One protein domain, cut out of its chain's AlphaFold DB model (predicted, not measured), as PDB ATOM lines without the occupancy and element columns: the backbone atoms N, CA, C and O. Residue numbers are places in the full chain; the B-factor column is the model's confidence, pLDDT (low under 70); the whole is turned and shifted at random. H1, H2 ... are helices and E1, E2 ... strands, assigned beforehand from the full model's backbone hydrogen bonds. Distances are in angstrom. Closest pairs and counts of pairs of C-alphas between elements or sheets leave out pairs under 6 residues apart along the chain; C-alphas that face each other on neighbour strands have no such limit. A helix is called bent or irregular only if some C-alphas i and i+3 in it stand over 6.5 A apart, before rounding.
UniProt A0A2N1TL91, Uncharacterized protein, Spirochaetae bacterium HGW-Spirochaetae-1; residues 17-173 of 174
ATOM      1  N   ILE A  17     214.436 196.294 262.094       80.38
ATOM      2  CA  ILE A  17     214.309 197.700 262.449       80.38
ATOM      3  C   ILE A  17     212.839 198.093 262.390       80.38
ATOM      4  O   ILE A  17     212.075 197.611 261.544       80.38
ATOM      5  N   VAL A  18     212.434 198.978 263.293       78.50
ATOM      6  CA  VAL A  18     211.115 199.597 263.231       78.50
ATOM      7  C   VAL A  18     211.167 200.708 262.189       78.50
ATOM      8  O   VAL A  18     211.826 201.723 262.380       78.50
ATOM      9  N   VAL A  19     210.461 200.512 261.077       78.31
ATOM     10  CA  VAL A  19     210.299 201.511 260.021       78.31
ATOM     11  C   VAL A  19     208.923 202.150 260.159       78.31
ATOM     12  O   VAL A  19     207.910 201.516 259.837       78.31
ATOM     13  N   PRO A  20     208.841 203.390 260.647       75.50
ATOM     14  CA  PRO A  20     207.602 204.147 260.624       75.50
ATOM     15  C   PRO A  20     207.284 204.629 259.206       75.50
ATOM     16  O   PRO A  20     208.163 204.828 258.359       75.50
ATOM     17  N   ARG A  21     205.986 204.771 258.953       75.56
ATOM     18  CA  ARG A  21     205.406 205.146 257.666       75.56
ATOM     19  C   ARG A  21     204.104 205.899 257.885       75.56
ATOM     20  O   ARG A  21     203.376 205.577 258.824       75.56
ATOM     21  N   LEU A  22     203.754 206.816 256.988       73.94
ATOM     22  CA  LEU A  22     202.442 207.455 257.015       73.94
ATOM     23  C   LEU A  22     201.401 206.575 256.310       73.94
ATOM     24  O   LEU A  22     201.507 206.242 255.129       73.94
ATOM     25  N   VAL A  23     200.361 206.181 257.043       75.81
ATOM     26  CA  VAL A  23     199.213 205.439 256.509       75.81
ATOM     27  C   VAL A  23     197.947 206.195 256.883       75.81
ATOM     28  O   VAL A  23     197.595 206.269 258.055       75.81
ATOM     29  N   ARG A  24     197.255 206.754 255.880       74.88
ATOM     30  CA  ARG A  24     196.039 207.574 256.076       74.88
ATOM     31  C   ARG A  24     196.250 208.704 257.104       74.88
ATOM     32  O   ARG A  24     195.431 208.893 257.993       74.88
ATOM     33  N   GLY A  25     197.388 209.399 257.021       71.38
ATOM     34  CA  GLY A  25     197.742 210.505 257.923       71.38
ATOM     35  C   GLY A  25     198.223 210.093 259.319       71.38
ATOM     36  O   GLY A  25     198.654 210.949 260.077       71.38
ATOM     37  N   LYS A  26     198.203 208.799 259.662       76.75
ATOM     38  CA  LYS A  26     198.704 208.291 260.947       76.75
ATOM     39  C   LYS A  26     200.069 207.632 260.776       76.75
ATOM     40  O   LYS A  26     200.289 206.898 259.809       76.75
ATOM     41  N   ILE A  27     200.973 207.851 261.732       78.62
ATOM     42  CA  ILE A  27     202.265 207.159 261.776       78.62
ATOM     43  C   ILE A  27     202.015 205.702 262.174       78.62
ATOM     44  O   ILE A  27     201.594 205.403 263.290       78.62
ATOM     45  N   LYS A  28     202.284 204.777 261.254       82.00
ATOM     46  CA  LYS A  28     202.257 203.335 261.497       82.00
ATOM     47  C   LYS A  28     203.680 202.796 261.519       82.00
ATOM     48  O   LYS A  28     204.401 202.868 260.524       82.00
ATOM     49  N   LYS A  29     204.069 202.210 262.647       81.25
ATOM     50  CA  LYS A  29     205.354 201.527 262.832       81.25
ATOM     51  C   LYS A  29     205.261 200.111 262.261       81.25
ATOM     52  O   LYS A  29     204.335 199.374 262.584       81.25
ATOM     53  N   THR A  30     206.183 199.745 261.371       82.69
ATOM     54  CA  THR A  30     206.256 198.402 260.774       82.69
ATOM     55  C   THR A  30     207.618 197.796 261.058       82.69
ATOM     56  O   THR A  30     208.636 198.427 260.793       82.69
ATOM     57  N   LEU A  31     207.654 196.561 261.550       85.31
ATOM     58  CA  LEU A  31     208.906 195.836 261.721       85.31
ATOM     59  C   LEU A  31     209.394 195.331 260.357       85.31
ATOM     60  O   LEU A  31     208.657 194.640 259.649       85.31
ATOM     61  N   LYS A  32     210.624 195.669 259.967       87.31
ATOM     62  CA  LYS A  32     211.239 195.171 258.730       87.31
ATOM     63  C   LYS A  32     212.583 194.548 259.010       87.31
ATOM     64  O   LYS A  32     213.356 195.073 259.800       87.31
ATOM     65  N   ARG A  33     212.881 193.460 258.307       89.38
ATOM     66  CA  ARG A  33     214.179 192.804 258.410       89.38
ATOM     67  C   ARG A  33     215.276 193.706 257.837       89.38
ATOM     68  O   ARG A  33     215.105 194.215 256.730       89.38
ATOM     69  N   LEU A  34     216.382 193.888 258.548       90.69
ATOM     70  CA  LEU A  34     217.598 194.528 258.043       90.69
ATOM     71  C   LEU A  34     218.413 193.525 257.221       90.69
ATOM     72  O   LEU A  34     218.548 192.360 257.597       90.69
ATOM     73  N   ILE A  35     218.942 193.979 256.085       91.50
ATOM     74  CA  ILE A  35     219.823 193.175 255.220       91.50
ATOM     75  C   ILE A  35     221.259 193.687 255.211       91.50
ATOM     76  O   ILE A  35     222.177 192.905 254.983       91.50
ATOM     77  N   LYS A  36     221.463 194.990 255.434       91.31
ATOM     78  CA  LYS A  36     222.786 195.614 255.427       91.31
ATOM     79  C   LYS A  36     222.753 196.903 256.241       91.31
ATOM     80  O   LYS A  36     221.785 197.657 256.166       91.31
ATOM     81  N   VAL A  37     223.825 197.156 256.978       91.75
ATOM     82  CA  VAL A  37     224.105 198.438 257.632       91.75
ATOM     83  C   VAL A  37     225.453 198.917 257.108       91.75
ATOM     84  O   VAL A  37     226.382 198.117 256.978       91.75
ATOM     85  N   ARG A  38     225.549 200.193 256.735       91.81
ATOM     86  CA  ARG A  38     226.792 200.804 256.248       91.81
ATOM     87  C   ARG A  38     226.889 202.237 256.764       91.81
ATOM     88  O   ARG A  38     226.204 203.122 256.258       91.81
ATOM     89  N   GLY A  39     227.735 202.452 257.773       90.31
ATOM     90  CA  GLY A  39     227.779 203.717 258.511       90.31
ATOM     91  C   GLY A  39     226.411 204.032 259.122       90.31
ATOM     92  O   GLY A  39     225.797 203.173 259.746       90.31
ATOM     93  N   TYR A  40     225.905 205.234 258.866       91.31
ATOM     94  CA  TYR A  40     224.578 205.703 259.280       91.31
ATOM     95  C   TYR A  40     223.427 205.224 258.368       91.31
ATOM     96  O   TYR A  40     222.270 205.554 258.626       91.31
ATOM     97  N   CYS A  41     223.697 204.463 257.297       94.56
ATOM     98  CA  CYS A  41     222.663 203.947 256.395       94.56
ATOM     99  C   CYS A  41     222.227 202.524 256.777       94.56
ATOM    100  O   CYS A  41     223.028 201.585 256.758       94.56
ATOM    101  N   TYR A  42     220.932 202.350 257.025       94.38
ATOM    102  CA  TYR A  42     220.291 201.086 257.378       94.38
ATOM    103  C   TYR A  42     219.390 200.638 256.231       94.38
ATOM    104  O   TYR A  42     218.473 201.358 255.843       94.38
ATOM    105  N   PHE A  43     219.622 199.447 255.683       94.81
ATOM    106  CA  PHE A  43     218.889 198.939 254.523       94.81
ATOM    107  C   PHE A  43     218.026 197.747 254.911       94.81
ATOM    108  O   PHE A  43     218.523 196.741 255.428       94.81
ATOM    109  N   THR A  44     216.725 197.838 254.632       94.00
ATOM    110  CA  THR A  44     215.796 196.733 254.883       94.00
ATOM    111  C   THR A  44     215.720 195.756 253.719       94.00
ATOM    112  O   THR A  44     216.046 196.073 252.574       94.00
ATOM    113  N   GLN A  45     215.165 194.579 253.994       90.00
ATOM    114  CA  GLN A  45     214.803 193.592 252.989       90.00
ATOM    115  C   GLN A  45     213.951 194.226 251.880       90.00
ATOM    116  O   GLN A  45     213.061 195.044 252.139       90.00
ATOM    117  N   GLY A  46     214.273 193.865 250.637       89.25
ATOM    118  CA  GLY A  46     213.662 194.394 249.418       89.25
ATOM    119  C   GLY A  46     214.461 195.511 248.744       89.25
ATOM    120  O   GLY A  46     214.281 195.725 247.545       89.25
ATOM    121  N   VAL A  47     215.350 196.219 249.454       94.00
ATOM    122  CA  VAL A  47     216.265 197.166 248.797       94.00
ATOM    123  C   VAL A  47     217.281 196.376 247.969       94.00
ATOM    124  O   VAL A  47     217.902 195.442 248.469       94.00
ATOM    125  N   ALA A  48     217.435 196.733 246.691       93.38
ATOM    126  CA  ALA A  48     218.371 196.058 245.798       93.38
ATOM    127  C   ALA A  48     219.817 196.269 246.271       93.38
ATOM    128  O   ALA A  48     220.221 197.393 246.553       93.38
ATOM    129  N   LEU A  49     220.630 195.211 246.314       92.06
ATOM    130  CA  LEU A  49     222.018 195.331 246.780       92.06
ATOM    131  C   LEU A  49     222.844 196.304 245.921       92.06
ATOM    132  O   LEU A  49     223.674 197.030 246.459       92.06
ATOM    133  N   GLY A  50     222.556 196.377 244.615       92.12
ATOM    134  CA  GLY A  50     223.252 197.261 243.677       92.12
ATOM    135  C   GLY A  50     223.088 198.760 243.958       92.12
ATOM    136  O   GLY A  50     223.976 199.528 243.612       92.12
ATOM    137  N   ILE A  51     222.006 199.188 244.627       95.19
ATOM    138  CA  ILE A  51     221.798 200.615 244.938       95.19
ATOM    139  C   ILE A  51     222.458 201.044 246.256       95.19
ATOM    140  O   ILE A  51     222.652 202.232 246.492       95.19
ATOM    141  N   ILE A  52     222.815 200.097 247.129       95.50
ATOM    142  CA  ILE A  52     223.291 200.396 248.490       95.50
ATOM    143  C   ILE A  52     224.564 201.244 248.466       95.50
ATOM    144  O   ILE A  52     224.680 202.225 249.199       95.50
ATOM    145  N   ASP A  53     225.511 200.874 247.610       95.38
ATOM    146  CA  ASP A  53     226.804 201.543 247.524       95.38
ATOM    147  C   ASP A  53     226.679 202.944 246.920       95.38
ATOM    148  O   ASP A  53     227.329 203.876 247.395       95.38
ATOM    149  N   PHE A  54     225.785 203.102 245.940       96.19
ATOM    150  CA  PHE A  54     225.405 204.404 245.398       96.19
ATOM    151  C   PHE A  54     224.811 205.308 246.487       96.19
ATOM    152  O   PHE A  54     225.296 206.420 246.689       96.19
ATOM    153  N   ILE A  55     223.825 204.805 247.239       97.25
ATOM    154  CA  ILE A  55     223.171 205.551 248.322       97.25
ATOM    155  C   ILE A  55     224.192 205.979 249.366       97.25
ATOM    156  O   ILE A  55     224.265 207.157 249.692       97.25
ATOM    157  N   TYR A  56     225.004 205.048 249.866       96.88
ATOM    158  CA  TYR A  56     225.990 205.366 250.893       96.88
ATOM    159  C   TYR A  56     226.952 206.474 250.437       96.88
ATOM    160  O   TYR A  56     227.157 207.442 251.165       96.88
ATOM    161  N   ARG A  57     227.491 206.383 249.212       95.69
ATOM    162  CA  ARG A  57     228.369 207.427 248.655       95.69
ATOM    163  C   ARG A  57     227.657 208.775 248.547       95.69
ATOM    164  O   ARG A  57     228.262 209.794 248.866       95.69
ATOM    165  N   ALA A  58     226.391 208.778 248.131       96.88
ATOM    166  CA  ALA A  58     225.599 209.998 248.036       96.88
ATOM    167  C   ALA A  58     225.358 210.652 249.397       96.88
ATOM    168  O   ALA A  58     225.521 211.861 249.533       96.88
ATOM    169  N   VAL A  59     225.035 209.861 250.419       96.69
ATOM    170  CA  VAL A  59     224.823 210.380 251.773       96.69
ATOM    171  C   VAL A  59     226.121 210.969 252.343       96.69
ATOM    172  O   VAL A  59     226.084 212.063 252.907       96.69
ATOM    173  N   VAL A  60     227.273 210.320 252.111       95.69
ATOM    174  CA  VAL A  60     228.594 210.859 252.497       95.69
ATOM    175  C   VAL A  60     228.863 212.184 251.794       95.69
ATOM    176  O   VAL A  60     229.213 213.160 252.451       95.69
ATOM    177  N   LYS A  61     228.668 212.244 250.472       95.00
ATOM    178  CA  LYS A  61     228.926 213.452 249.676       95.00
ATOM    179  C   LYS A  61     228.021 214.625 250.043       95.00
ATOM    180  O   LYS A  61     228.471 215.762 249.992       95.00
ATOM    181  N   LEU A  62     226.783 214.359 250.449       94.44
ATOM    182  CA  LEU A  62     225.845 215.392 250.900       94.44
ATOM    183  C   LEU A  62     226.054 215.800 252.370       94.44
ATOM    184  O   LEU A  62     225.443 216.768 252.832       94.44
ATOM    185  N   GLY A  63     226.908 215.088 253.114       94.12
ATOM    186  CA  GLY A  63     227.140 215.338 254.537       94.12
ATOM    187  C   GLY A  63     225.923 215.019 255.409       94.12
ATOM    188  O   GLY A  63     225.723 215.652 256.436       94.12
ATOM    189  N   LEU A  64     225.096 214.054 255.000       93.12
ATOM    190  CA  LEU A  64     223.858 213.648 255.684       93.12
ATOM    191  C   LEU A  64     224.111 212.557 256.749       93.12
ATOM    192  O   LEU A  64     223.280 211.677 256.970       93.12
ATOM    193  N   GLY A  65     225.309 212.563 257.337       87.69
ATOM    194  CA  GLY A  65     225.798 211.522 258.242       87.69
ATOM    195  C   GLY A  65     225.601 211.794 259.729       87.69
ATOM    196  O   GLY A  65     226.029 210.990 260.553       87.69
ATOM    197  N   ASP A  66     224.978 212.921 260.056       87.06
ATOM    198  CA  ASP A  66     224.637 213.363 261.411       87.06
ATOM    199  C   ASP A  66     223.481 212.560 262.030       87.06
ATOM    200  O   ASP A  66     223.284 212.578 263.242       87.06
ATOM    201  N   ARG A  67     222.723 211.831 261.203       86.69
ATOM    202  CA  ARG A  67     221.517 211.099 261.597       86.69
ATOM    203  C   ARG A  67     221.451 209.720 260.950       86.69
ATOM    204  O   ARG A  67     221.992 209.486 259.870       86.69
ATOM    205  N   LYS A  68     220.721 208.794 261.576       91.31
ATOM    206  CA  LYS A  68     220.446 207.475 260.985       91.31
ATOM    207  C   LYS A  68     219.507 207.626 259.790       91.31
ATOM    208  O   LYS A  68     218.454 208.241 259.910       91.31
ATOM    209  N   LEU A  69     219.840 207.021 258.654       94.19
ATOM    210  CA  LEU A  69     218.983 206.987 257.467       94.19
ATOM    211  C   LEU A  69     218.527 205.558 257.190       94.19
ATOM    212  O   LEU A  69     219.341 204.673 256.918       94.19
ATOM    213  N   ILE A  70     217.219 205.332 257.241       94.06
ATOM    214  CA  ILE A  70     216.609 204.011 257.103       94.06
ATOM    215  C   ILE A  70     215.974 203.898 255.722       94.06
ATOM    216  O   ILE A  70     214.917 204.464 255.457       94.06
ATOM    217  N   PHE A  71     216.593 203.122 254.841       95.31
ATOM    218  CA  PHE A  71     216.118 202.874 253.488       95.31
ATOM    219  C   PHE A  71     215.293 201.598 253.445       95.31
ATOM    220  O   PHE A  71     215.771 200.502 253.757       95.31
ATOM    221  N   SER A  72     214.046 201.724 253.002       94.88
ATOM    222  CA  SER A  72     213.158 200.577 252.849       94.88
ATOM    223  C   SER A  72     212.355 200.634 251.557       94.88
ATOM    224  O   SER A  72     212.264 201.670 250.908       94.88
ATOM    225  N   ARG A  73     211.745 199.512 251.164       93.38
ATOM    226  CA  ARG A  73     210.793 199.468 250.044       93.38
ATOM    227  C   ARG A  73     209.362 199.516 250.542       93.38
ATOM    228  O   ARG A  73     209.037 198.869 251.539       93.38
ATOM    229  N   GLY A  74     208.496 200.241 249.850       91.06
ATOM    230  CA  GLY A  74     207.075 200.290 250.186       91.06
ATOM    231  C   GLY A  74     206.228 200.929 249.098       91.06
ATOM    232  O   GLY A  74     206.736 201.394 248.081       91.06
ATOM    233  N   SER A  75     204.913 200.944 249.303       89.81
ATOM    234  CA  SER A  75     204.017 201.748 248.472       89.81
ATOM    235  C   SER A  75     204.206 203.226 248.837       89.81
ATOM    236  O   SER A  75     204.087 203.598 249.997       89.81
ATOM    237  N   VAL A  76     204.521 204.066 247.861       90.00
ATOM    238  CA  VAL A  76     204.631 205.518 248.056       90.00
ATOM    239  C   VAL A  76     203.418 206.160 247.411       90.00
ATOM    240  O   VAL A  76     202.985 205.723 246.338       90.00
ATOM    241  N   ARG A  77     202.841 207.168 248.064       86.81
ATOM    242  CA  ARG A  77     201.702 207.919 247.533       86.81
ATOM    243  C   ARG A  77     202.070 209.385 247.351       86.81
ATOM    244  O   ARG A  77     202.673 209.980 248.232       86.81
ATOM    245  N   ALA A  78     201.660 209.955 246.225       83.19
ATOM    246  CA  ALA A  78     201.720 211.387 245.952       83.19
ATOM    247  C   ALA A  78     200.351 211.824 245.420       83.19
ATOM    248  O   ALA A  78     199.773 211.124 244.588       83.19
ATOM    249  N   ALA A  79     199.804 212.927 245.945       82.12
ATOM    250  CA  ALA A  79     198.450 213.398 245.621       82.12
ATOM    251  C   ALA A  79     197.385 212.273 245.682       82.12
ATOM    252  O   ALA A  79     196.596 212.071 244.765       82.12
ATOM    253  N   GLY A  80     197.434 211.446 246.736       80.56
ATOM    254  CA  GLY A  80     196.513 210.319 246.952       80.56
ATOM    255  C   GLY A  80     196.764 209.064 246.095       80.56
ATOM    256  O   GLY A  80     196.321 207.974 246.476       80.56
ATOM    257  N   LYS A  81     197.528 209.164 244.999       85.94
ATOM    258  CA  LYS A  81     197.794 208.068 244.051       85.94
ATOM    259  C   LYS A  81     199.106 207.345 244.360       85.94
ATOM    260  O   LYS A  81     200.090 207.961 244.761       85.94
ATOM    261  N   VAL A  82     199.135 206.025 244.153       85.81
ATOM    262  CA  VAL A  82     200.370 205.230 244.284       85.81
ATOM    263  C   VAL A  82     201.325 205.589 243.149       85.81
ATOM    264  O   VAL A  82     200.979 205.455 241.973       85.81
ATOM    265  N   THR A  83     202.537 206.009 243.500       87.81
ATOM    266  CA  THR A  83     203.528 206.511 242.548       87.81
ATOM    267  C   THR A  83     204.831 205.713 242.574       87.81
ATOM    268  O   THR A  83     205.183 205.079 243.568       87.81
ATOM    269  N   GLY A  84     205.526 205.734 241.436       86.94
ATOM    270  CA  GLY A  84     206.914 205.306 241.300       86.94
ATOM    271  C   GLY A  84     207.909 206.469 241.250       86.94
ATOM    272  O   GLY A  84     209.100 206.247 241.392       86.94
ATOM    273  N   SER A  85     207.448 207.703 241.053       86.50
ATOM    274  CA  SER A  85     208.302 208.827 240.647       86.50
ATOM    275  C   SER A  85     209.036 209.539 241.784       86.50
ATOM    276  O   SER A  85     209.785 210.471 241.522       86.50
ATOM    277  N   THR A  86     208.814 209.150 243.039       90.31
ATOM    278  CA  THR A  86     209.421 209.809 244.199       90.31
ATOM    279  C   THR A  86     209.574 208.842 245.365       90.31
ATOM    280  O   THR A  86     208.917 207.796 245.405       90.31
ATOM    281  N   VAL A  87     210.423 209.207 246.321       93.00
ATOM    282  CA  VAL A  87     210.535 208.539 247.619       93.00
ATOM    283  C   VAL A  87     209.663 209.243 248.660       93.00
ATOM    284  O   VAL A  87     209.443 210.453 248.596       93.00
ATOM    285  N   GLU A  88     209.165 208.489 249.635       92.19
ATOM    286  CA  GLU A  88     208.547 209.062 250.838       92.19
ATOM    287  C   GLU A  88     209.642 209.286 251.881       92.19
ATOM    288  O   GLU A  88     210.475 208.403 252.088       92.19
ATOM    289  N   ILE A  89     209.649 210.454 252.519       92.00
ATOM    290  CA  ILE A  89     210.609 210.812 253.565       92.00
ATOM    291  C   ILE A  89     209.816 211.148 254.817       92.00
ATOM    292  O   ILE A  89     208.904 211.974 254.757       92.00
ATOM    293  N   LEU A  90     210.166 210.505 255.925       89.06
ATOM    294  CA  LEU A  90     209.565 210.728 257.232       89.06
ATOM    295  C   LEU A  90     210.684 210.891 258.260       89.06
ATOM    296  O   LEU A  90     211.486 209.973 258.441       89.06
ATOM    297  N   GLU A  91     210.742 212.045 258.915       85.88
ATOM    298  CA  GLU A  91     211.606 212.248 260.080       85.88
ATOM    299  C   GLU A  91     210.993 211.575 261.302       85.88
ATOM    300  O   GLU A  91     209.768 211.518 261.446       85.88
ATOM    301  N   LEU A  92     211.847 210.951 262.109       78.88
ATOM    302  CA  LEU A  92     211.425 210.123 263.225       78.88
ATOM    303  C   LEU A  92     211.726 210.854 264.520       78.88
ATOM    304  O   LEU A  92     212.823 211.374 264.704       78.88
ATOM    305  N   ASP A  93     210.760 210.818 265.426       70.00
ATOM    306  CA  ASP A  93     210.901 211.343 266.774       70.00
ATOM    307  C   ASP A  93     212.076 210.681 267.527       70.00
ATOM    308  O   ASP A  93     212.388 209.508 267.302       70.00
ATOM    309  N   TRP A  94     212.675 211.423 268.468       61.75
ATOM    310  CA  TRP A  94     213.592 210.914 269.504       61.75
ATOM    311  C   TRP A  94     214.877 210.273 268.951       61.75
ATOM    312  O   TRP A  94     215.219 209.143 269.300       61.75
ATOM    313  N   ASP A  95     215.574 210.971 268.052       63.81
ATOM    314  CA  ASP A  95     216.862 210.549 267.469       63.81
ATOM    315  C   ASP A  95     216.840 209.195 266.731       63.81
ATOM    316  O   ASP A  95     217.878 208.597 266.424       63.81
ATOM    317  N   LEU A  96     215.650 208.699 266.372       74.69
ATOM    318  CA  LEU A  96     215.497 207.460 265.605       74.69
ATOM    319  C   LEU A  96     215.986 207.605 264.153       74.69
ATOM    320  O   LEU A  96     216.296 206.600 263.505       74.69
ATOM    321  N   GLY A  97     216.094 208.840 263.655       86.62
ATOM    322  CA  GLY A  97     216.657 209.177 262.349       86.62
ATOM    323  C   GLY A  97     215.608 209.564 261.308       86.62
ATOM    324  O   GLY A  97     214.587 210.166 261.619       86.62
ATOM    325  N   THR A  98     215.856 209.226 260.045       91.56
ATOM    326  CA  THR A  98     214.981 209.547 258.914       91.56
ATOM    327  C   THR A  98     214.670 208.285 258.118       91.56
ATOM    328  O   THR A  98     215.566 207.582 257.649       91.56
ATOM    329  N   SER A  99     213.383 207.994 257.936       92.50
ATOM    330  CA  SER A  99     212.889 206.895 257.109       92.50
ATOM    331  C   SER A  99     212.713 207.360 255.665       92.50
ATOM    332  O   SER A  99     212.005 208.330 255.396       92.50
ATOM    333  N   ILE A 100     213.349 206.652 254.731       95.19
ATOM    334  CA  ILE A 100     213.284 206.889 253.288       95.19
ATOM    335  C   ILE A 100     212.688 205.641 252.632       95.19
ATOM    336  O   ILE A 100     213.287 204.559 252.606       95.19
ATOM    337  N   ILE A 101     211.479 205.777 252.090       94.44
ATOM    338  CA  ILE A 101     210.732 204.676 251.480       94.44
ATOM    339  C   ILE A 101     210.819 204.793 249.960       94.44
ATOM    340  O   ILE A 101     210.251 205.693 249.343       94.44
ATOM    341  N   ILE A 102     211.506 203.833 249.350       95.25
ATOM    342  CA  ILE A 102     211.695 203.726 247.907       95.25
ATOM    343  C   ILE A 102     210.491 202.971 247.301       95.25
ATOM    344  O   ILE A 102     210.151 201.877 247.774       95.25
ATOM    345  N   PRO A 103     209.839 203.494 246.246       93.94
ATOM    346  CA  PRO A 103     208.571 202.970 245.744       93.94
ATOM    347  C   PRO A 103     208.687 201.594 245.093       93.94
ATOM    348  O   PRO A 103     209.401 201.424 244.101       93.94
ATOM    349  N   MET A 104     207.892 200.635 245.572       93.38
ATOM    350  CA  MET A 104     207.814 199.270 245.028       93.38
ATOM    351  C   MET A 104     207.442 199.205 243.542       93.38
ATOM    352  O   MET A 104     207.825 198.252 242.875       93.38
ATOM    353  N   LYS A 105     206.748 200.223 243.017       92.25
ATOM    354  CA  LYS A 105     206.300 200.294 241.616       92.25
ATOM    355  C   LYS A 105     207.456 200.361 240.603       92.25
ATOM    356  O   LYS A 105     207.239 200.096 239.429       92.25
ATOM    357  N   ILE A 106     208.668 200.726 241.035       90.12
ATOM    358  CA  ILE A 106     209.847 200.813 240.161       90.12
ATOM    359  C   ILE A 106     210.813 199.674 240.452       90.12
ATOM    360  O   ILE A 106     211.300 199.558 241.574       90.12
ATOM    361  N   ASN A 107     211.151 198.889 239.432       91.38
ATOM    362  CA  ASN A 107     212.220 197.894 239.502       91.38
ATOM    363  C   ASN A 107     213.599 198.556 239.417       91.38
ATOM    364  O   ASN A 107     213.767 199.559 238.729       91.38
ATOM    365  N   TYR A 108     214.605 197.982 240.084       91.31
ATOM    366  CA  TYR A 108     215.955 198.564 240.117       91.31
ATOM    367  C   TYR A 108     216.591 198.693 238.723       91.31
ATOM    368  O   TYR A 108     217.258 199.682 238.441       91.31
ATOM    369  N   HIS A 109     216.324 197.741 237.828       92.81
ATOM    370  CA  HIS A 109     216.843 197.747 236.457       92.81
ATOM    371  C   HIS A 109     216.067 198.659 235.497       92.81
ATOM    372  O   HIS A 109     216.422 198.749 234.326       92.81
ATOM    373  N   HIS A 110     215.006 199.330 235.959       94.00
ATOM    374  CA  HIS A 110     214.248 200.237 235.108       94.00
ATOM    375  C   HIS A 110     215.057 201.515 234.853       94.00
ATOM    376  O   HIS A 110     215.441 202.230 235.784       94.00
ATOM    377  N   THR A 111     215.302 201.793 233.577       95.06
ATOM    378  CA  THR A 111     216.086 202.937 233.110       95.06
ATOM    379  C   THR A 111     215.237 203.931 232.334       95.06
ATOM    380  O   THR A 111     214.290 203.520 231.672       95.06
ATOM    381  N   CYS A 112     215.639 205.197 232.320       92.94
ATOM    382  CA  CYS A 112     215.166 206.202 231.371       92.94
ATOM    383  C   CYS A 112     216.338 206.753 230.551       92.94
ATOM    384  O   CYS A 112     217.493 206.662 230.977       92.94
ATOM    385  N   ARG A 113     216.033 207.313 229.380       94.44
ATOM    386  CA  ARG A 113     216.985 208.085 228.585       94.44
ATOM    387  C   ARG A 113     216.823 209.566 228.913       94.44
ATOM    388  O   ARG A 113     215.698 210.053 229.030       94.44
ATOM    389  N   VAL A 114     217.937 210.249 229.116       92.50
ATOM    390  CA  VAL A 114     217.978 211.691 229.354       92.50
ATOM    391  C   VAL A 114     219.108 212.290 228.538       92.50
ATOM    392  O   VAL A 114     220.173 211.685 228.443       92.50
ATOM    393  N   THR A 115     218.876 213.470 227.989       92.69
ATOM    394  CA  THR A 115     219.914 214.308 227.402       92.69
ATOM    395  C   THR A 115     220.347 215.308 228.462       92.69
ATOM    396  O   THR A 115     219.504 215.983 229.061       92.69
ATOM    397  N   ILE A 116     221.647 215.353 228.739       89.56
ATOM    398  CA  ILE A 116     222.254 216.283 229.694       89.56
ATOM    399  C   ILE A 116     223.335 217.039 228.934       89.56
ATOM    400  O   ILE A 116     224.234 216.419 228.366       89.56
ATOM    401  N   ASP A 117     223.197 218.362 228.881       82.62
ATOM    402  CA  ASP A 117     223.912 219.229 227.940       82.62
ATOM    403  C   ASP A 117     223.718 218.766 226.482       82.62
ATOM    404  O   ASP A 117     222.695 219.077 225.872       82.62
ATOM    405  N   SER A 118     224.660 217.993 225.934       75.44
ATOM    406  CA  SER A 118     224.625 217.423 224.576       75.44
ATOM    407  C   SER A 118     224.799 215.898 224.538       75.44
ATOM    408  O   SER A 118     224.864 215.311 223.457       75.44
ATOM    409  N   GLY A 119     224.890 215.248 225.702       87.00
ATOM    410  CA  GLY A 119     225.106 213.809 225.821       87.00
ATOM    411  C   GLY A 119     223.827 213.048 226.146       87.00
ATOM    412  O   GLY A 119     223.082 213.424 227.053       87.00
ATOM    413  N   ASP A 120     223.604 211.932 225.451       92.38
ATOM    414  CA  ASP A 120     222.520 211.002 225.758       92.38
ATOM    415  C   ASP A 120     222.972 209.953 226.774       92.38
ATOM    416  O   ASP A 120     223.898 209.168 226.553       92.38
ATOM    417  N   HIS A 121     222.260 209.897 227.895       94.12
ATOM    418  CA  HIS A 121     222.572 209.022 229.014       94.12
ATOM    419  C   HIS A 121     221.405 208.091 229.332       94.12
ATOM    420  O   HIS A 121     220.236 208.481 229.365       94.12
ATOM    421  N   ARG A 122     221.730 206.833 229.640       95.25
ATOM    422  CA  ARG A 122     220.771 205.846 230.144       95.25
ATOM    423  C   ARG A 122     220.941 205.691 231.649       95.25
ATOM    424  O   ARG A 122     221.887 205.057 232.107       95.25
ATOM    425  N   LEU A 123     220.002 206.235 232.414       94.94
ATOM    426  CA  LEU A 123     220.084 206.299 233.874       94.94
ATOM    427  C   LEU A 123     219.043 205.395 234.530       94.94
ATOM    428  O   LEU A 123     217.936 205.238 234.015       94.94
ATOM    429  N   LYS A 124     219.360 204.809 235.691       95.38
ATOM    430  CA  LYS A 124     218.378 204.044 236.474       95.38
ATOM    431  C   LYS A 124     217.446 204.998 237.206       95.38
ATOM    432  O   LYS A 124     217.879 205.810 238.020       95.38
ATOM    433  N   ILE A 125     216.143 204.830 237.002       94.69
ATOM    434  CA  ILE A 125     215.132 205.719 237.594       94.69
ATOM    435  C   ILE A 125     215.186 205.660 239.124       94.69
ATOM    436  O   ILE A 125     215.020 206.676 239.793       94.69
ATOM    437  N   MET A 126     215.460 204.479 239.691       95.88
ATOM    438  CA  MET A 126     215.567 204.326 241.142       95.88
ATOM    439  C   MET A 126     216.717 205.151 241.740       95.88
ATOM    440  O   MET A 126     216.561 205.693 242.828       95.88
ATOM    441  N   GLU A 127     217.848 205.262 241.042       96.75
ATOM    442  CA  GLU A 127     218.990 206.063 241.500       96.75
ATOM    443  C   GLU A 127     218.636 207.556 241.474       96.75
ATOM    444  O   GLU A 127     218.866 208.245 242.468       96.75
ATOM    445  N   ILE A 128     217.949 208.017 240.418       96.19
ATOM    446  CA  ILE A 128     217.466 209.403 240.298       96.19
ATOM    447  C   ILE A 128     216.516 209.759 241.446       96.19
ATOM    448  O   ILE A 128     216.745 210.738 242.154       96.19
ATOM    449  N   ILE A 129     215.453 208.977 241.669       95.56
ATOM    450  CA  ILE A 129     214.439 209.330 242.682       95.56
ATOM    451  C   ILE A 129     215.000 209.275 244.106       95.56
ATOM    452  O   ILE A 129     214.578 210.052 244.961       95.56
ATOM    453  N   VAL A 130     215.943 208.362 244.375       97.12
ATOM    454  CA  VAL A 130     216.571 208.259 245.694       97.12
ATOM    455  C   VAL A 130     217.504 209.439 245.920       97.12
ATOM    456  O   VAL A 130     217.412 210.073 246.969       97.12
ATOM    457  N   LEU A 131     218.343 209.780 244.941       97.56
ATOM    458  CA  LEU A 131     219.233 210.931 245.052       97.56
ATOM    459  C   LEU A 131     218.451 212.249 245.133       97.56
ATOM    460  O   LEU A 131     218.763 213.070 245.985       97.56
ATOM    461  N   SER A 132     217.377 212.416 244.358       96.44
ATOM    462  CA  SER A 132     216.460 213.562 244.482       96.44
ATOM    463  C   SER A 132     215.833 213.652 245.883       96.44
ATOM    464  O   SER A 132     215.712 214.737 246.462       96.44
ATOM    465  N   GLY A 133     215.498 212.505 246.483       96.06
ATOM    466  CA  GLY A 133     215.064 212.419 247.876       96.06
ATOM    467  C   GLY A 133     216.133 212.866 248.876       96.06
ATOM    468  O   GLY A 133     215.837 213.638 249.784       96.06
ATOM    469  N   LEU A 134     217.383 212.442 248.698       96.69
ATOM    470  CA  LEU A 134     218.498 212.880 249.546       96.69
ATOM    471  C   LEU A 134     218.804 214.371 249.364       96.69
ATOM    472  O   LEU A 134     219.024 215.081 250.342       96.69
ATOM    473  N   LEU A 135     218.737 214.875 248.133       96.00
ATOM    474  CA  LEU A 135     218.866 216.300 247.840       96.00
ATOM    475  C   LEU A 135     217.755 217.116 248.502       96.00
ATOM    476  O   LEU A 135     218.014 218.238 248.909       96.00
ATOM    477  N   LYS A 136     216.546 216.566 248.682       95.50
ATOM    478  CA  LYS A 136     215.485 217.224 249.466       95.50
ATOM    479  C   LYS A 136     215.889 217.440 250.925       95.50
ATOM    480  O   LYS A 136     215.499 218.447 251.498       95.50
ATOM    481  N   LEU A 137     216.621 216.499 251.522       93.94
ATOM    482  CA  LEU A 137     217.089 216.624 252.906       93.94
ATOM    483  C   LEU A 137     218.175 217.693 253.042       93.94
ATOM    484  O   LEU A 137     218.227 218.382 254.053       93.94
ATOM    485  N   LYS A 138     219.041 217.824 252.030       94.06
ATOM    486  CA  LYS A 138     220.149 218.786 252.042       94.06
ATOM    487  C   LYS A 138     219.746 220.193 251.589       94.06
ATOM    488  O   LYS A 138     220.243 221.161 252.147       94.06
ATOM    489  N   TYR A 139     218.871 220.275 250.589       93.62
ATOM    490  CA  TYR A 139     218.422 221.497 249.919       93.62
ATOM    491  C   TYR A 139     216.882 221.551 249.885       93.62
ATOM    492  O   TYR A 139     216.269 221.427 248.811       93.62
ATOM    493  N   PRO A 140     216.216 221.636 251.054       93.94
ATOM    494  CA  PRO A 140     214.755 221.625 251.143       93.94
ATOM    495  C   PRO A 140     214.092 222.804 250.417       93.94
ATOM    496  O   PRO A 140     212.965 222.666 249.935       93.94
ATOM    497  N   GLU A 141     214.795 223.929 250.296       94.06
ATOM    498  CA  GLU A 141     214.360 225.155 249.625       94.06
ATOM    499  C   GLU A 141     214.314 225.030 248.096       94.06
ATOM    500  O   GLU A 141     213.601 225.780 247.427       94.06
ATOM    501  N   LYS A 142     215.044 224.068 247.516       92.75
ATOM    502  CA  LYS A 142     215.082 223.888 246.062       92.75
ATOM    503  C   LYS A 142     213.827 223.164 245.555       92.75
ATOM    504  O   LYS A 142     213.364 222.184 246.163       92.75
ATOM    505  N   PRO A 143     213.285 223.568 244.391       91.94
ATOM    506  CA  PRO A 143     212.104 222.931 243.823       91.94
ATOM    507  C   PRO A 143     212.388 221.482 243.400       91.94
ATOM    508  O   PRO A 143     213.525 221.087 243.146       91.94
ATOM    509  N   VAL A 144     211.327 220.673 243.296       89.75
ATOM    510  CA  VAL A 144     211.430 219.246 242.930       89.75
ATOM    511  C   VAL A 144     212.117 219.052 241.577       89.75
ATOM    512  O   VAL A 144     212.931 218.144 241.444       89.75
ATOM    513  N   ARG A 145     211.823 219.919 240.597       90.62
ATOM    514  CA  ARG A 145     212.454 219.883 239.271       90.62
ATOM    515  C   ARG A 145     213.973 220.022 239.375       90.62
ATOM    516  O   ARG A 145     214.676 219.122 238.945       90.62
ATOM    517  N   TRP A 146     214.449 221.055 240.070       92.56
ATOM    518  CA  TRP A 146     215.879 221.272 240.304       92.56
ATOM    519  C   TRP A 146     216.548 220.049 240.942       92.56
ATOM    520  O   TRP A 146     217.604 219.625 240.497       92.56
ATOM    521  N   ARG A 147     215.911 219.418 241.942       93.62
ATOM    522  CA  ARG A 147     216.467 218.223 242.607       93.62
ATOM    523  C   ARG A 147     216.508 216.992 241.701       93.62
ATOM    524  O   ARG A 147     217.424 216.186 241.823       93.62
ATOM    525  N   ASN A 148     215.534 216.835 240.807       92.56
ATOM    526  CA  ASN A 148     215.537 215.757 239.817       92.56
ATOM    527  C   ASN A 148     216.626 215.973 238.759       92.56
ATOM    528  O   ASN A 148     217.345 215.027 238.441       92.56
ATOM    529  N   ASP A 149     216.765 217.206 238.272       92.38
ATOM    530  CA  ASP A 149     217.757 217.582 237.262       92.38
ATOM    531  C   ASP A 149     219.174 217.451 237.847       92.38
ATOM    532  O   ASP A 149     220.025 216.779 237.267       92.38
ATOM    533  N   ALA A 150     219.393 217.940 239.074       93.94
ATOM    534  CA  ALA A 150     220.631 217.743 239.827       93.94
ATOM    535  C   ALA A 150     220.961 216.258 240.020       93.94
ATOM    536  O   ALA A 150     222.096 215.837 239.816       93.94
ATOM    537  N   ALA A 151     219.974 215.438 240.397       95.38
ATOM    538  CA  ALA A 151     220.189 214.007 240.567       95.38
ATOM    539  C   ALA A 151     220.624 213.340 239.254       95.38
ATOM    540  O   ALA A 151     221.569 212.553 239.256       95.38
ATOM    541  N   ALA A 152     219.963 213.660 238.139       94.81
ATOM    542  CA  ALA A 152     220.333 213.137 236.828       94.81
ATOM    543  C   ALA A 152     221.748 213.584 236.415       94.81
ATOM    544  O   ALA A 152     222.556 212.740 236.022       94.81
ATOM    545  N   ALA A 153     222.072 214.868 236.593       93.88
ATOM    546  CA  ALA A 153     223.388 215.441 236.314       93.88
ATOM    547  C   ALA A 153     224.503 214.783 237.140       93.88
ATOM    548  O   ALA A 153     225.512 214.356 236.582       93.88
ATOM    549  N   ILE A 154     224.305 214.607 238.450       94.62
ATOM    550  CA  ILE A 154     225.284 213.951 239.331       94.62
ATOM    551  C   ILE A 154     225.517 212.496 238.911       94.62
ATOM    552  O   ILE A 154     226.649 212.015 238.962       94.62
ATOM    553  N   ILE A 155     224.463 211.773 238.521       94.69
ATOM    554  CA  ILE A 155     224.593 210.370 238.108       94.69
ATOM    555  C   ILE A 155     225.338 210.265 236.771       94.69
ATOM    556  O   ILE A 155     226.162 209.366 236.616       94.69
ATOM    557  N   ALA A 156     225.062 211.160 235.821       93.69
ATOM    558  CA  ALA A 156     225.658 211.115 234.488       93.69
ATOM    559  C   ALA A 156     227.085 211.680 234.431       93.69
ATOM    560  O   ALA A 156     227.963 211.068 233.828       93.69
ATOM    561  N   LEU A 157     227.313 212.833 235.062       91.75
ATOM    562  CA  LEU A 157     228.537 213.632 234.936       91.75
ATOM    563  C   LEU A 157     229.383 213.644 236.222       91.75
ATOM    564  O   LEU A 157     230.520 214.116 236.229       91.75
ATOM    565  N   GLY A 158     228.857 213.109 237.326       91.75
ATOM    566  CA  GLY A 158     229.530 213.070 238.621       91.75
ATOM    567  C   GLY A 158     229.270 214.298 239.501       91.75
ATOM    568  O   GLY A 158     228.620 215.267 239.120       91.75
ATOM    569  N   TRP A 159     229.811 214.255 240.723       90.75
ATOM    570  CA  TRP A 159     229.529 215.231 241.791       90.75
ATOM    571  C   TRP A 159     230.067 216.643 241.545       90.75
ATOM    572  O   TRP A 159     229.579 217.575 242.174       90.75
ATOM    573  N   LYS A 160     231.036 216.814 240.634       85.56
ATOM    574  CA  LYS A 160     231.602 218.133 240.302       85.56
ATOM    575  C   LYS A 160     230.567 219.086 239.695       85.56
ATOM    576  O   LYS A 160     230.726 220.292 239.782       85.56
ATOM    577  N   THR A 161     229.470 218.559 239.153       82.88
ATOM    578  CA  THR A 161     228.345 219.363 238.639       82.88
ATOM    579  C   THR A 161     227.622 220.182 239.708       82.88
ATOM    580  O   THR A 161     226.865 221.086 239.379       82.88
ATOM    581  N   MET A 162     227.845 219.888 240.991       79.94
ATOM    582  CA  MET A 162     227.316 220.684 242.102       79.94
ATOM    583  C   MET A 162     228.216 221.871 242.471       79.94
ATOM    584  O   MET A 162     227.808 222.703 243.276       79.94
ATOM    585  N   GLU A 163     229.437 221.934 241.931       78.69
ATOM    586  CA  GLU A 163     230.394 223.024 242.169       78.69
ATOM    587  C   GLU A 163     230.184 224.190 241.187       78.69
ATOM    588  O   GLU A 163     230.675 225.290 241.422       78.69
ATOM    589  N   THR A 164     229.440 223.969 240.099       72.00
ATOM    590  CA  THR A 164     229.099 224.988 239.101       72.00
ATOM    591  C   THR A 164     227.847 225.771 239.503       72.00
ATOM    592  O   THR A 164     226.875 225.188 239.980       72.00
ATOM    593  N   GLU A 165     227.840 227.090 239.272       66.31
ATOM    594  CA  GLU A 165     226.719 227.978 239.643       66.31
ATOM    595  C   GLU A 165     225.384 227.582 238.993       66.31
ATOM    596  O   GLU A 165     224.323 227.750 239.597       66.31
ATOM    597  N   ASN A 166     225.436 227.011 237.787       75.75
ATOM    598  CA  ASN A 166     224.268 226.549 237.048       75.75
ATOM    599  C   ASN A 166     224.328 225.034 236.841       75.75
ATOM    600  O   ASN A 166     225.350 224.495 236.418       75.75
ATOM    601  N   LEU A 167     223.214 224.355 237.127       79.88
ATOM    602  CA  LEU A 167     223.054 222.948 236.771       79.88
ATOM    603  C   LEU A 167     222.938 222.802 235.249       79.88
ATOM    604  O   LEU A 167     222.301 223.650 234.617       79.88
ATOM    605  N   PRO A 168     223.477 221.714 234.675       79.88
ATOM    606  CA  PRO A 168     223.306 221.419 233.262       79.88
ATOM    607  C   PRO A 168     221.828 221.188 232.938       79.88
ATOM    608  O   PRO A 168     221.051 220.700 233.770       79.88
ATOM    609  N   SER A 169     221.433 221.532 231.716       81.44
ATOM    610  CA  SER A 169     220.057 221.340 231.260       81.44
ATOM    611  C   SER A 169     219.766 219.850 231.102       81.44
ATOM    612  O   SER A 169     220.511 219.139 230.430       81.44
ATOM    613  N   VAL A 170     218.671 219.380 231.705       85.12
ATOM    614  CA  VAL A 170     218.249 217.975 231.648       85.12
ATOM    615  C   VAL A 170     216.933 217.859 230.891       85.12
ATOM    616  O   VAL A 170     215.915 218.435 231.284       85.12
ATOM    617  N   TYR A 171     216.941 217.059 229.829       85.19
ATOM    618  CA  TYR A 171     215.767 216.754 229.020       85.19
ATOM    619  C   TYR A 171     215.519 215.255 229.024       85.19
ATOM    620  O   TYR A 171     216.443 214.453 228.914       85.19
ATOM    621  N   ARG A 172     214.262 214.846 229.170       80.81
ATOM    622  CA  ARG A 172     213.903 213.435 229.070       80.81
ATOM    623  C   ARG A 172     213.644 213.102 227.609       80.81
ATOM    624  O   ARG A 172     212.819 213.757 226.984       80.81
ATOM    625  N   LEU A 173     214.319 212.074 227.113       69.75
ATOM    626  CA  LEU A 173     213.993 211.482 225.824       69.75
ATOM    627  C   LEU A 173     212.815 210.534 226.058       69.75
ATOM    628  O   LEU A 173     212.911 209.639 226.911       69.75
TER     629      LEU A 173
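What this domain is: This is residues 17 to 173 of the 174 residues of an uncharacterized protein of Spirochaetae bacterium HGW-Spirochaetae-1 (UniProt A0A2N1TL91). A six-stranded sheet, curled like part of a barrel and folded back on itself, makes one end of the domain, and a small three-stranded sheet with H3 across it makes the other. H2 sits between the two sheets, with H1 beside it on the curled sheet, and the short hairpin of E5 and E6 follows E4. You have 157 residues with four named helices and eleven named strands, in the order E1 E2 E3 H1 E4 E5 E6 E7 E8 E9 E10 H2 H3 H4 E11, class mixed. The large sheet, E1 E2 E3 E4 E8 E7, is mixed; E10 E9 E11 and E5 E6 are antiparallel. The whole is compact, with a radius of gyration of the C-alphas of 15.3 A and spans of 46 by 32 by 30 A.

Where its parts are: Find C-alpha 17 at (214.309, 197.700, 262.449), where E1, residues 17 to 23, begins. E2, residues 26 to 38, covers 29.4 A and bends by 90 degrees at residue 35; E3 is residues 41 to 44. H1, residues 49 to 62, is 20.8 A long and only just irregular, with C-alphas 50 and 53 6.8 A apart. Next come E4, residues 69 to 74, E5, 76 to 78, E6, 81 to 83, E7, 88 to 92, E8, 97 to 103, 19.5 A long, E9, 111 to 116, and E10, 119 to 124. H2, residues 125 to 138, starts at C-alpha 125 (215.132, 205.719, 237.594) and covers 20.1 A; H3, 144 to 157, covers 19.7 A. H4 is residues 159 to 162, and E11, 170 to 173, ends at C-alpha 173 (213.993, 211.482, 225.824).

How they stand to each other: Look first at the meander E1 E2 E3, each strand the antiparallel neighbour of the one before: N 19 and O 30 are 2.8 A apart, N 43 and O 36 2.8 A. E3, H1 and E4 form a strand-helix-strand unit, two parallel strands joined through a helix, with a left-handed crossover; N 42 and O 69 are 2.8 A apart. In this folded sheet, bent into two leaves, E1 and E2 face E4, E8 and E7, with E3 as the hinge. H2 is on it at a height of 9.6 A, over E8 and E7. H2 touches H1 at Leu 62 and Lys 138, C-alphas 6.7 A apart, at a shallow tilt of 27 degrees, and H3 at Ser 132 and Arg 147, 5.0 A, at a steep tilt of 62 degrees. H2 and H3 on one face of the sheet E10 E9 E11 make two layers, helices over a sheet; N 114 and O 121 are 2.9 A apart, N 115 and O 171 2.8 A. H3 touches H4 with residues 150 to 154 alone, closest at the C-alphas of Ile 154 and Thr 161, 6.3 A. Every O i to N i+4 pair is within hydrogen-bond range in H2 and H3, 8 of 10 in H1; H4 is too short for such a pair.

The domain as a whole: The two farthest C-alphas, of Trp 94 and Ser 118, are 46.7 A apart. The printed part has no cut, and no link is long. Look for pLDDT under 70 at residues 94 to 95, 165 and 173; the mean of the printed part is 89.0.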